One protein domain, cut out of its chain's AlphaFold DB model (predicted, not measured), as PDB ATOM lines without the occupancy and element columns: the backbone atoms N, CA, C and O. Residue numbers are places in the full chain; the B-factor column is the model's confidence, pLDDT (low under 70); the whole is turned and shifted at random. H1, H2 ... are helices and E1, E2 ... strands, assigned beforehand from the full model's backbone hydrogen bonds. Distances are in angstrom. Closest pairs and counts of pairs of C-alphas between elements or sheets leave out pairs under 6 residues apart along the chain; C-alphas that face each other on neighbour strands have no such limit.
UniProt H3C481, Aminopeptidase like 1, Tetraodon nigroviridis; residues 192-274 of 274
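Overview. This is residues 192 to 274 of the 274 residues of the protein "Aminopeptidase like 1" of Tetraodon nigroviridis (UniProt H3C481). Picture a small ribbon of two short strands, E1 and E2, with one longer helix, H1, along one side and two short helices, H2 and H3, at one end. A long arm with no named element, residues 244 to 274, runs on from E2, turns round at residues 248 to 253, which stick out, and folds back past the ribbon to a tail whose residues 269 to 274 also stick out. The printed part has 83 residues in the order H1, E1, H2, H3, E2; the sheet's order is E1 - E2, antiparallel, and the class is mixed, helices and strands, with under half of the residues in named elements. The whole is loose, with a radius of gyration of the C-alphas of 15.2 A, and elongated, spanning 51 by 26 by 22 A.

Arrangement. Start at H1, residues 194 to 207, and look on to E1, residues 213 to 216: the two are near each other, with 5 pairs of C-alphas within 10 A. Next find E2, residues 240 to 243, the antiparallel neighbour of E1, with 171 degrees between their directions. Look there for N 213 and O 243 at 2.9 A and N 241 and O 215 at 2.8 A, both within hydrogen-bond range. The closest C-alphas of H1 and E2 are those of Thr 194 and Ala 240, 7.2 A apart. H2, residues 218 to 222, and H3, residues 226 to 232, touch, closest at the C-alphas of Leu 220 and Tyr 229, 5.9 A apart. Ala 240 also gives the closest C-alpha of E2 to each of them: 7.4 A to Leu 220 of H2 and 7.7 A to Ile 228 of H3. H1 is apart from H2 and H3, and E1 is apart from H3. In H1, H2 and H3 every O i to N i+4 pair is within hydrogen-bond range.

Along the chain. Find C-alpha 194 at (-37.038, -48.773, -9.577); from there H1 runs 20.1 A to C-alpha 207. E1, residues 213 to 216, measures 10.0 A. H2, residues 218 to 222, measures 6.2 A, and H3, residues 226 to 232, 10.0 A. E2 runs 9.9 A from C-alpha 240 to C-alpha 243 at (-37.647, -36.185, -15.960).

Size, cuts and confidence. The two C-alphas farthest apart are those of Gly 250 and Lys 274, at 52.9 A; Lys 274 is the chain's last residue. Without the stretches that stand free, the body of 71 residues spans 36 by 26 by 19 A. No link is long, and the printed part has no cut. Mean pLDDT of the printed part is 97.7, and no printed residue is under 70.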
ATOM      1  N   MET A 192     -39.296 -55.685 -12.479       98.12
ATOM      2  CA  MET A 192     -39.598 -54.271 -12.708       98.12
ATOM      3  C   MET A 192     -39.555 -53.513 -11.379       98.12
ATOM      4  O   MET A 192     -40.579 -53.126 -10.821       98.12
ATOM      5  N   ASN A 193     -38.348 -53.345 -10.843       98.31
ATOM      6  CA  ASN A 193     -38.078 -52.486  -9.686       98.31
ATOM      7  C   ASN A 193     -37.722 -51.058 -10.150       98.31
ATOM      8  O   ASN A 193     -37.793 -50.745 -11.340       98.31
ATOM      9  N   THR A 194     -37.351 -50.168  -9.225       98.50
ATOM     10  CA  THR A 194     -37.038 -48.773  -9.577       98.50
ATOM     11  C   THR A 194     -35.848 -48.652 -10.529       98.50
ATOM     12  O   THR A 194     -35.854 -47.761 -11.372       98.50
ATOM     13  N   ASP A 195     -34.873 -49.557 -10.458       98.44
ATOM     14  CA  ASP A 195     -33.684 -49.528 -11.316       98.44
ATOM     15  C   ASP A 195     -34.034 -49.924 -12.746       98.44
ATOM     16  O   ASP A 195     -33.753 -49.173 -13.679       98.44
ATOM     17  N   HIS A 196     -34.757 -51.032 -12.900       98.44
ATOM     18  CA  HIS A 196     -35.248 -51.477 -14.201       98.44
ATOM     19  C   HIS A 196     -36.209 -50.457 -14.824       98.44
ATOM     20  O   HIS A 196     -36.154 -50.210 -16.025       98.44
ATOM     21  N   PHE A 197     -37.049 -49.792 -14.024       98.56
ATOM     22  CA  PHE A 197     -37.932 -48.758 -14.562       98.56
ATOM     23  C   PHE A 197     -37.152 -47.512 -15.028       98.56
ATOM     24  O   PHE A 197     -37.516 -46.889 -16.026       98.56
ATOM     25  N   LEU A 198     -36.039 -47.163 -14.370       98.56
ATOM     26  CA  LEU A 198     -35.126 -46.132 -14.879       98.56
ATOM     27  C   LEU A 198     -34.447 -46.557 -16.188       98.56
ATOM     28  O   LEU A 198     -34.203 -45.698 -17.034       98.56
ATOM     29  N   ASP A 199     -34.160 -47.844 -16.378       98.44
ATOM     30  CA  ASP A 199     -33.631 -48.353 -17.647       98.44
ATOM     31  C   ASP A 199     -34.654 -48.226 -18.782       98.44
ATOM     32  O   ASP A 199     -34.296 -47.766 -19.865       98.44
ATOM     33  N   GLU A 200     -35.936 -48.504 -18.523       98.19
ATOM     34  CA  GLU A 200     -37.024 -48.239 -19.481       98.19
ATOM     35  C   GLU A 200     -37.107 -46.752 -19.852       98.19
ATOM     36  O   GLU A 200     -37.231 -46.391 -21.022       98.19
ATOM     37  N   ILE A 201     -36.978 -45.867 -18.860       98.25
ATOM     38  CA  ILE A 201     -36.961 -44.414 -19.067       98.25
ATOM     39  C   ILE A 201     -35.773 -43.988 -19.936       98.25
ATOM     40  O   ILE A 201     -35.933 -43.152 -20.827       98.25
ATOM     41  N   ARG A 202     -34.584 -44.554 -19.702       98.50
ATOM     42  CA  ARG A 202     -33.399 -44.288 -20.528       98.50
ATOM     43  C   ARG A 202     -33.568 -44.815 -21.947       98.50
ATOM     44  O   ARG A 202     -33.151 -44.127 -22.871       98.50
ATOM     45  N   ALA A 203     -34.184 -45.983 -22.124       97.88
ATOM     46  CA  ALA A 203     -34.451 -46.554 -23.441       97.88
ATOM     47  C   ALA A 203     -35.392 -45.657 -24.260       97.88
ATOM     48  O   ALA A 203     -35.054 -45.290 -25.383       97.88
ATOM     49  N   VAL A 204     -36.507 -45.216 -23.665       97.31
ATOM     50  CA  VAL A 204     -37.429 -44.250 -24.294       97.31
ATOM     51  C   VAL A 204     -36.726 -42.919 -24.571       97.31
ATOM     52  O   VAL A 204     -36.892 -42.334 -25.637       97.31
ATOM     53  N   GLY A 205     -35.908 -42.438 -23.630       97.50
ATOM     54  CA  GLY A 205     -35.099 -41.238 -23.827       97.50
ATOM     55  C   GLY A 205     -34.174 -41.357 -25.039       97.50
ATOM     56  O   GLY A 205     -34.177 -40.479 -25.894       97.50
ATOM     57  N   ALA A 206     -33.437 -42.462 -25.163       97.69
ATOM     58  CA  ALA A 206     -32.526 -42.704 -26.278       97.69
ATOM     59  C   ALA A 206     -33.248 -42.756 -27.633       97.69
ATOM     60  O   ALA A 206     -32.770 -42.152 -28.589       97.69
ATOM     61  N   GLU A 207     -34.409 -43.415 -27.704       96.00
ATOM     62  CA  GLU A 207     -35.237 -43.476 -28.918       96.00
ATOM     63  C   GLU A 207     -35.695 -42.084 -29.378       96.00
ATOM     64  O   GLU A 207     -35.723 -41.793 -30.571       96.00
ATOM     65  N   LEU A 208     -35.989 -41.195 -28.427       95.44
ATOM     66  CA  LEU A 208     -36.458 -39.832 -28.688       95.44
ATOM     67  C   LEU A 208     -35.332 -38.786 -28.754       95.44
ATOM     68  O   LEU A 208     -35.614 -37.600 -28.925       95.44
ATOM     69  N   GLY A 209     -34.069 -39.183 -28.567       96.75
ATOM     70  CA  GLY A 209     -32.945 -38.246 -28.460       96.75
ATOM     71  C   GLY A 209     -32.999 -37.338 -27.220       96.75
ATOM     72  O   GLY A 209     -32.471 -36.227 -27.237       96.75
ATOM     73  N   ILE A 210     -33.647 -37.782 -26.141       97.69
ATOM     74  CA  ILE A 210     -33.803 -37.065 -24.872       97.69
ATOM     75  C   ILE A 210     -32.926 -37.715 -23.797       97.69
ATOM     76  O   ILE A 210     -33.124 -38.874 -23.441       97.69
ATOM     77  N   THR A 211     -32.025 -36.941 -23.190       97.81
ATOM     78  CA  THR A 211     -31.281 -37.374 -21.995       97.81
ATOM     79  C   THR A 211     -32.115 -37.117 -20.735       97.81
ATOM     80  O   THR A 211     -32.366 -35.950 -20.416       97.81
ATOM     81  N   PRO A 212     -32.546 -38.152 -19.987       98.19
ATOM     82  CA  PRO A 212     -33.341 -37.948 -18.781       98.19
ATOM     83  C   PRO A 212     -32.515 -37.326 -17.649       98.19
ATOM     84  O   PRO A 212     -31.382 -37.734 -17.395       98.19
ATOM     85  N   VAL A 213     -33.115 -36.398 -16.904       98.50
ATOM     86  CA  VAL A 213     -32.576 -35.939 -15.614       98.50
ATOM     87  C   VAL A 213     -33.062 -36.892 -14.529       98.50
ATOM     88  O   VAL A 213     -34.266 -37.102 -14.398       98.50
ATOM     89  N   ILE A 214     -32.144 -37.461 -13.745       98.56
ATOM     90  CA  ILE A 214     -32.454 -38.428 -12.684       98.56
ATOM     91  C   ILE A 214     -31.927 -37.894 -11.350       98.56
ATOM     92  O   ILE A 214     -30.746 -37.582 -11.245       98.56
ATOM     93  N   ILE A 215     -32.797 -37.825 -10.340       98.69
ATOM     94  CA  ILE A 215     -32.466 -37.500  -8.945       98.69
ATOM     95  C   ILE A 215     -32.804 -38.731  -8.104       98.69
ATOM     96  O   ILE A 215     -33.967 -39.137  -8.069       98.69
ATOM     97  N   ARG A 216     -31.821 -39.362  -7.454       98.44
ATOM     98  CA  ARG A 216     -31.996 -40.709  -6.866       98.44
ATOM     99  C   ARG A 216     -31.437 -40.833  -5.449       98.44
ATOM    100  O   ARG A 216     -30.416 -40.244  -5.112       98.44
ATOM    101  N   GLY A 217     -32.097 -41.650  -4.626       98.12
ATOM    102  CA  GLY A 217     -31.629 -42.007  -3.284       98.12
ATOM    103  C   GLY A 217     -31.423 -40.789  -2.381       98.12
ATOM    104  O   GLY A 217     -32.303 -39.935  -2.281       98.12
ATOM    105  N   GLU A 218     -30.260 -40.690  -1.733       98.19
ATOM    106  CA  GLU A 218     -29.931 -39.579  -0.825       98.19
ATOM    107  C   GLU A 218     -29.944 -38.205  -1.507       98.19
ATOM    108  O   GLU A 218     -30.213 -37.204  -0.844       98.19
ATOM    109  N   GLU A 219     -29.736 -38.130  -2.823       98.50
ATOM    110  CA  GLU A 219     -29.829 -36.863  -3.555       98.50
ATOM    111  C   GLU A 219     -31.241 -36.263  -3.453       98.50
ATOM    112  O   GLU A 219     -31.398 -35.047  -3.322       98.50
ATOM    113  N   LEU A 220     -32.281 -37.109  -3.429       98.75
ATOM    114  CA  LEU A 220     -33.658 -36.662  -3.211       98.75
ATOM    115  C   LEU A 220     -33.796 -35.978  -1.850       98.75
ATOM    116  O   LEU A 220     -34.383 -34.903  -1.756       98.75
ATOM    117  N   LYS A 221     -33.226 -36.574  -0.798       98.19
ATOM    118  CA  LYS A 221     -33.245 -36.012   0.556       98.19
ATOM    119  C   LYS A 221     -32.475 -34.694   0.619       98.19
ATOM    120  O   LYS A 221     -32.997 -33.718   1.150       98.19
ATOM    121  N   GLN A 222     -31.270 -34.658   0.055       98.50
ATOM    122  CA  GLN A 222     -30.405 -33.474   0.038       98.50
ATOM    123  C   GLN A 222     -31.059 -32.294  -0.691       98.50
ATOM    124  O   GLN A 222     -30.954 -31.160  -0.237       98.50
ATOM    125  N   LYS A 223     -31.785 -32.563  -1.783       98.25
ATOM    126  CA  LYS A 223     -32.514 -31.548  -2.560       98.25
ATOM    127  C   LYS A 223     -33.919 -31.230  -2.024       98.25
ATOM    128  O   LYS A 223     -34.645 -30.466  -2.653       98.25
ATOM    129  N   GLY A 224     -34.323 -31.795  -0.883       98.44
ATOM    130  CA  GLY A 224     -35.599 -31.478  -0.233       98.44
ATOM    131  C   GLY A 224     -36.826 -32.227  -0.773       98.44
ATOM    132  O   GLY A 224     -37.951 -31.903  -0.399       98.44
ATOM    133  N   PHE A 225     -36.654 -33.273  -1.586       98.38
ATOM    134  CA  PHE A 225     -37.739 -34.132  -2.086       98.38
ATOM    135  C   PHE A 225     -38.205 -35.153  -1.028       98.38
ATOM    136  O   PHE A 225     -38.241 -36.367  -1.256       98.38
ATOM    137  N   GLY A 226     -38.574 -34.657   0.157       98.19
ATOM    138  CA  GLY A 226     -38.877 -35.466   1.342       98.19
ATOM    139  C   GLY A 226     -40.051 -36.437   1.178       98.19
ATOM    140  O   GLY A 226     -40.038 -37.496   1.798       98.19
ATOM    141  N   GLY A 227     -41.026 -36.126   0.316       98.31
ATOM    142  CA  GLY A 227     -42.167 -37.008   0.040       98.31
ATOM    143  C   GLY A 227     -41.747 -38.320  -0.627       98.31
ATOM    144  O   GLY A 227     -41.891 -39.393  -0.045       98.31
ATOM    145  N   ILE A 228     -41.172 -38.239  -1.830       98.50
ATOM    146  CA  ILE A 228     -40.720 -39.420  -2.584       98.50
ATOM    147  C   ILE A 228     -39.604 -40.180  -1.855       98.50
ATOM    148  O   ILE A 228     -39.642 -41.409  -1.797       98.50
ATOM    149  N   TYR A 229     -38.655 -39.469  -1.232       98.69
ATOM    150  CA  TYR A 229     -37.616 -40.099  -0.416       98.69
ATOM    151  C   TYR A 229     -38.224 -40.832   0.786       98.69
ATOM    152  O   TYR A 229     -37.924 -41.998   1.019       98.69
ATOM    153  N   GLY A 230     -39.121 -40.177   1.531       98.38
ATOM    154  CA  GLY A 230     -39.759 -40.746   2.716       98.38
ATOM    155  C   GLY A 230     -40.546 -42.024   2.429       98.38
ATOM    156  O   GLY A 230     -40.484 -42.950   3.236       98.38
ATOM    157  N   VAL A 231     -41.223 -42.088   1.278       98.25
ATOM    158  CA  VAL A 231     -41.962 -43.275   0.821       98.25
ATOM    159  C   VAL A 231     -41.017 -44.409   0.415       98.25
ATOM    160  O   VAL A 231     -41.234 -45.549   0.811       98.25
ATOM    161  N   GLY A 232     -39.976 -44.119  -0.370       98.19
ATOM    162  CA  GLY A 232     -39.153 -45.163  -0.991       98.19
ATOM    163  C   GLY A 232     -37.903 -45.588  -0.221       98.19
ATOM    164  O   GLY A 232     -37.326 -46.613  -0.559       98.19
ATOM    165  N   LYS A 233     -37.467 -44.850   0.809       97.94
ATOM    166  CA  LYS A 233     -36.186 -45.093   1.515       97.94
ATOM    167  C   LYS A 233     -36.033 -46.474   2.166       97.94
ATOM    168  O   LYS A 233     -34.927 -46.828   2.551       97.94
ATOM    169  N   ALA A 234     -37.128 -47.208   2.361       97.81
ATOM    170  CA  ALA A 234     -37.114 -48.542   2.964       97.81
ATOM    171  C   ALA A 234     -37.039 -49.680   1.929       97.81
ATOM    172  O   ALA A 234     -36.948 -50.841   2.319       97.81
ATOM    173  N   ALA A 235     -37.125 -49.371   0.632       97.19
ATOM    174  CA  ALA A 235     -37.018 -50.365  -0.429       97.19
ATOM    175  C   ALA A 235     -35.556 -50.777  -0.662       97.19
ATOM    176  O   ALA A 235     -34.640 -49.984  -0.459       97.19
ATOM    177  N   GLU A 236     -35.352 -52.006  -1.145       96.56
ATOM    178  CA  GLU A 236     -34.036 -52.512  -1.565       96.56
ATOM    179  C   GLU A 236     -33.425 -51.653  -2.683       96.56
ATOM    180  O   GLU A 236     -32.246 -51.304  -2.637       96.56
ATOM    181  N   HIS A 237     -34.253 -51.253  -3.653       98.12
ATOM    182  CA  HIS A 237     -33.858 -50.361  -4.737       98.12
ATOM    183  C   HIS A 237     -34.267 -48.912  -4.405       98.12
ATOM    184  O   HIS A 237     -35.456 -48.650  -4.189       98.12
ATOM    185  N   PRO A 238     -33.319 -47.955  -4.372       98.19
ATOM    186  CA  PRO A 238     -33.586 -46.572  -3.983       98.19
ATOM    187  C   PRO A 238     -34.689 -45.880  -4.809       98.19
ATOM    188  O   PRO A 238     -34.820 -46.146  -6.010       98.19
ATOM    189  N   PRO A 239     -35.438 -44.925  -4.217       98.69
ATOM    190  CA  PRO A 239     -36.392 -44.100  -4.953       98.69
ATOM    191  C   PRO A 239     -35.683 -43.167  -5.934       98.69
ATOM    192  O   PRO A 239     -34.558 -42.724  -5.684       98.69
ATOM    193  N   ALA A 240     -36.370 -42.809  -7.016       98.75
ATOM    194  CA  ALA A 240     -35.862 -41.882  -8.016       98.75
ATOM    195  C   ALA A 240     -36.969 -40.984  -8.577       98.75
ATOM    196  O   ALA A 240     -38.094 -41.431  -8.791       98.75
ATOM    197  N   LEU A 241     -36.620 -39.730  -8.852       98.75
ATOM    198  CA  LEU A 241     -37.375 -38.827  -9.711       98.75
ATOM    199  C   LEU A 241     -36.657 -38.761 -11.059       98.75
ATOM    200  O   LEU A 241     -35.479 -38.412 -11.106       98.75
ATOM    201  N   ALA A 242     -37.360 -39.083 -12.140       98.50
ATOM    202  CA  ALA A 242     -36.833 -39.012 -13.495       98.50
ATOM    203  C   ALA A 242     -37.677 -38.058 -14.345       98.50
ATOM    204  O   ALA A 242     -38.905 -38.080 -14.273       98.50
ATOM    205  N   VAL A 243     -37.013 -37.219 -15.137       98.62
ATOM    206  CA  VAL A 243     -37.647 -36.185 -15.960       98.62
ATOM    207  C   VAL A 243     -37.118 -36.281 -17.387       98.62
ATOM    208  O   VAL A 243     -35.921 -36.111 -17.618       98.62
ATOM    209  N   LEU A 244     -38.016 -36.512 -18.346       98.38
ATOM    210  CA  LEU A 244     -37.751 -36.353 -19.776       98.38
ATOM    211  C   LEU A 244     -38.300 -34.995 -20.216       98.38
ATOM    212  O   LEU A 244     -39.387 -34.599 -19.801       98.38
ATOM    213  N   SER A 245     -37.548 -34.261 -21.032       97.88
ATOM    214  CA  SER A 245     -37.939 -32.933 -21.514       97.88
ATOM    215  C   SER A 245     -37.852 -32.872 -23.031       97.88
ATOM    216  O   SER A 245     -36.771 -33.023 -23.591       97.88
ATOM    217  N   HIS A 246     -38.980 -32.594 -23.679       96.44
ATOM    218  CA  HIS A 246     -39.052 -32.260 -25.097       96.44
ATOM    219  C   HIS A 246     -39.382 -30.768 -25.233       96.44
ATOM    220  O   HIS A 246     -40.366 -30.302 -24.658       96.44
ATOM    221  N   LYS A 247     -38.532 -30.009 -25.932       95.19
ATOM    222  CA  LYS A 247     -38.630 -28.546 -26.071       95.19
ATOM    223  C   LYS A 247     -38.570 -28.166 -27.555       95.19
ATOM    224  O   LYS A 247     -37.489 -27.824 -28.027       95.19
ATOM    225  N   PRO A 248     -39.678 -28.301 -28.302       95.38
ATOM    226  CA  PRO A 248     -39.696 -27.940 -29.712       95.38
ATOM    227  C   PRO A 248     -39.635 -26.416 -29.883       95.38
ATOM    228  O   PRO A 248     -40.171 -25.665 -29.061       95.38
ATOM    229  N   ASP A 249     -38.998 -25.963 -30.961       96.06
ATOM    230  CA  ASP A 249     -38.907 -24.540 -31.289       96.06
ATOM    231  C   ASP A 249     -40.296 -23.942 -31.545       96.06
ATOM    232  O   ASP A 249     -41.166 -24.560 -32.158       96.06
ATOM    233  N   GLY A 250     -40.517 -22.719 -31.057       96.12
ATOM    234  CA  GLY A 250     -41.791 -22.017 -31.233       96.12
ATOM    235  C   GLY A 250     -42.945 -22.529 -30.362       96.12
ATOM    236  O   GLY A 250     -44.084 -22.115 -30.573       96.12
ATOM    237  N   ALA A 251     -42.685 -23.396 -29.375       96.00
ATOM    238  CA  ALA A 251     -43.706 -23.840 -28.430       96.00
ATOM    239  C   ALA A 251     -44.350 -22.653 -27.682       96.00
ATOM    240  O   ALA A 251     -43.675 -21.895 -26.985       96.00
ATOM    241  N   THR A 252     -45.675 -22.521 -27.785       97.44
ATOM    242  CA  THR A 252     -46.467 -21.478 -27.101       97.44
ATOM    243  C   THR A 252     -47.095 -21.957 -25.793       97.44
ATOM    244  O   THR A 252     -47.633 -21.160 -25.026       97.44
ATOM    245  N   GLN A 253     -47.034 -23.262 -25.524       97.25
ATOM    246  CA  GLN A 253     -47.606 -23.902 -24.344       97.25
ATOM    247  C   GLN A 253     -46.575 -24.811 -23.678       97.25
ATOM    248  O   GLN A 253     -45.734 -25.415 -24.340       97.25
ATOM    249  N   THR A 254     -46.657 -24.922 -22.353       97.38
ATOM    250  CA  THR A 254     -45.858 -25.862 -21.558       97.38
ATOM    251  C   THR A 254     -46.794 -26.834 -20.859       97.38
ATOM    252  O   THR A 254     -47.671 -26.419 -20.104       97.38
ATOM    253  N   ILE A 255     -46.601 -28.127 -21.106       97.69
ATOM    254  CA  ILE A 255     -47.391 -29.210 -20.516       97.69
ATOM    255  C   ILE A 255     -46.449 -30.084 -19.694       97.69
ATOM    256  O   ILE A 255     -45.376 -30.458 -20.163       97.69
ATOM    257  N   ALA A 256     -46.857 -30.419 -18.470       98.00
ATOM    258  CA  ALA A 256     -46.156 -31.372 -17.621       98.00
ATOM    259  C   ALA A 256     -47.065 -32.568 -17.325       98.00
ATOM    260  O   ALA A 256     -48.182 -32.403 -16.832       98.00
ATOM    261  N   TRP A 257     -46.567 -33.776 -17.593       97.88
ATOM    262  CA  TRP A 257     -47.203 -35.021 -17.174       97.88
ATOM    263  C   TRP A 257     -46.450 -35.605 -15.984       97.88
ATOM    264  O   TRP A 257     -45.236 -35.786 -16.036       97.88
ATOM    265  N   VAL A 258     -47.179 -35.908 -14.910       98.12
ATOM    266  CA  VAL A 258     -46.615 -36.484 -13.686       98.12
ATOM    267  C   VAL A 258     -47.264 -37.840 -13.440       98.12
ATOM    268  O   VAL A 258     -48.473 -37.932 -13.236       98.12
ATOM    269  N   GLY A 259     -46.456 -38.900 -13.477       97.56
ATOM    270  CA  GLY A 259     -46.896 -40.278 -13.256       97.56
ATOM    271  C   GLY A 259     -46.506 -40.800 -11.873       97.56
ATOM    272  O   GLY A 259     -45.391 -40.579 -11.403       97.56
ATOM    273  N   LYS A 260     -47.407 -41.545 -11.221       98.25
ATOM    274  CA  LYS A 260     -47.091 -42.290  -9.993       98.25
ATOM    275  C   LYS A 260     -46.319 -43.567 -10.348       98.25
ATOM    276  O   LYS A 260     -46.918 -44.527 -10.818       98.25
ATOM    277  N   GLY A 261     -45.018 -43.599 -10.066       97.38
ATOM    278  CA  GLY A 261     -44.130 -44.742 -10.334       97.38
ATOM    279  C   GLY A 261     -43.877 -45.662  -9.134       97.38
ATOM    280  O   GLY A 261     -42.725 -45.966  -8.838       97.38
ATOM    281  N   ILE A 262     -44.916 -46.077  -8.398       98.12
ATOM    282  CA  ILE A 262     -44.744 -47.053  -7.306       98.12
ATOM    283  C   ILE A 262     -44.662 -48.459  -7.903       98.12
ATOM    284  O   ILE A 262     -45.682 -49.023  -8.288       98.12
ATOM    285  N   VAL A 263     -43.447 -49.008  -7.973       97.88
ATOM    286  CA  VAL A 263     -43.164 -50.324  -8.582       97.88
ATOM    287  C   VAL A 263     -43.722 -51.504  -7.779       97.88
ATOM    288  O   VAL A 263     -44.005 -52.562  -8.330       97.88
ATOM    289  N   TYR A 264     -43.918 -51.319  -6.474       98.06
ATOM    290  CA  TYR A 264     -44.638 -52.253  -5.618       98.06
ATOM    291  C   TYR A 264     -45.176 -51.527  -4.383       98.06
ATOM    292  O   TYR A 264     -44.482 -50.692  -3.805       98.06
ATOM    293  N   ASP A 265     -46.409 -51.834  -3.982       97.62
ATOM    294  CA  ASP A 265     -47.075 -51.210  -2.836       97.62
ATOM    295  C   ASP A 265     -47.502 -52.281  -1.828       97.62
ATOM    296  O   ASP A 265     -48.562 -52.893  -1.961       97.62
ATOM    297  N   THR A 266     -46.684 -52.491  -0.797       97.31
ATOM    298  CA  THR A 266     -47.027 -53.369   0.333       97.31
ATOM    299  C   THR A 266     -48.040 -52.732   1.288       97.31
ATOM    300  O   THR A 266     -48.639 -53.433   2.099       97.31
ATOM    301  N   GLY A 267     -48.241 -51.410   1.214       97.25
ATOM    302  CA  GLY A 267     -48.910 -50.589   2.229       97.25
ATOM    303  C   GLY A 267     -47.961 -49.961   3.264       97.25
ATOM    304  O   GLY A 267     -48.361 -49.057   3.998       97.25
ATOM    305  N   GLY A 268     -46.690 -50.378   3.310       96.81
ATOM    306  CA  GLY A 268     -45.732 -49.921   4.322       96.81
ATOM    307  C   GLY A 268     -46.058 -50.471   5.715       96.81
ATOM    308  O   GLY A 268     -46.469 -51.621   5.844       96.81
ATOM    309  N   LEU A 269     -45.889 -49.653   6.762       97.50
ATOM    310  CA  LEU A 269     -46.292 -50.025   8.131       97.50
ATOM    311  C   LEU A 269     -47.804 -50.290   8.230       97.50
ATOM    312  O   LEU A 269     -48.235 -51.145   9.000       97.50
ATOM    313  N   SER A 270     -48.597 -49.600   7.407       97.38
ATOM    314  CA  SER A 270     -50.025 -49.861   7.209       97.38
ATOM    315  C   SER A 270     -50.212 -50.971   6.172       97.38
ATOM    316  O   SER A 270     -50.718 -50.738   5.072       97.38
ATOM    317  N   ILE A 271     -49.729 -52.168   6.509       97.56
ATOM    318  CA  ILE A 271     -49.643 -53.302   5.587       97.56
ATOM    319  C   ILE A 271     -51.018 -53.667   5.011       97.56
ATOM    320  O   ILE A 271     -52.031 -53.678   5.717       97.56
ATOM    321  N   LYS A 272     -51.060 -53.971   3.712       97.00
ATOM    322  CA  LYS A 272     -52.273 -54.484   3.068       97.00
ATOM    323  C   LYS A 272     -52.629 -55.866   3.629       97.00
ATOM    324  O   LYS A 272     -51.757 -56.626   4.050       97.00
ATOM    325  N   GLY A 273     -53.924 -56.182   3.618       96.62
ATOM    326  CA  GLY A 273     -54.413 -57.520   3.951       96.62
ATOM    327  C   GLY A 273     -53.869 -58.585   2.992       96.62
ATOM    328  O   GLY A 273     -53.430 -58.259   1.888       96.62
ATOM    329  N   LYS A 274     -53.897 -59.843   3.442       91.75
ATOM    330  CA  LYS A 274     -53.619 -61.003   2.583       91.75
ATOM    331  C   LYS A 274     -54.728 -61.212   1.561       91.75
ATOM    332  O   LYS A 274     -55.901 -60.974   1.928       91.75
TER     333      LYS A 274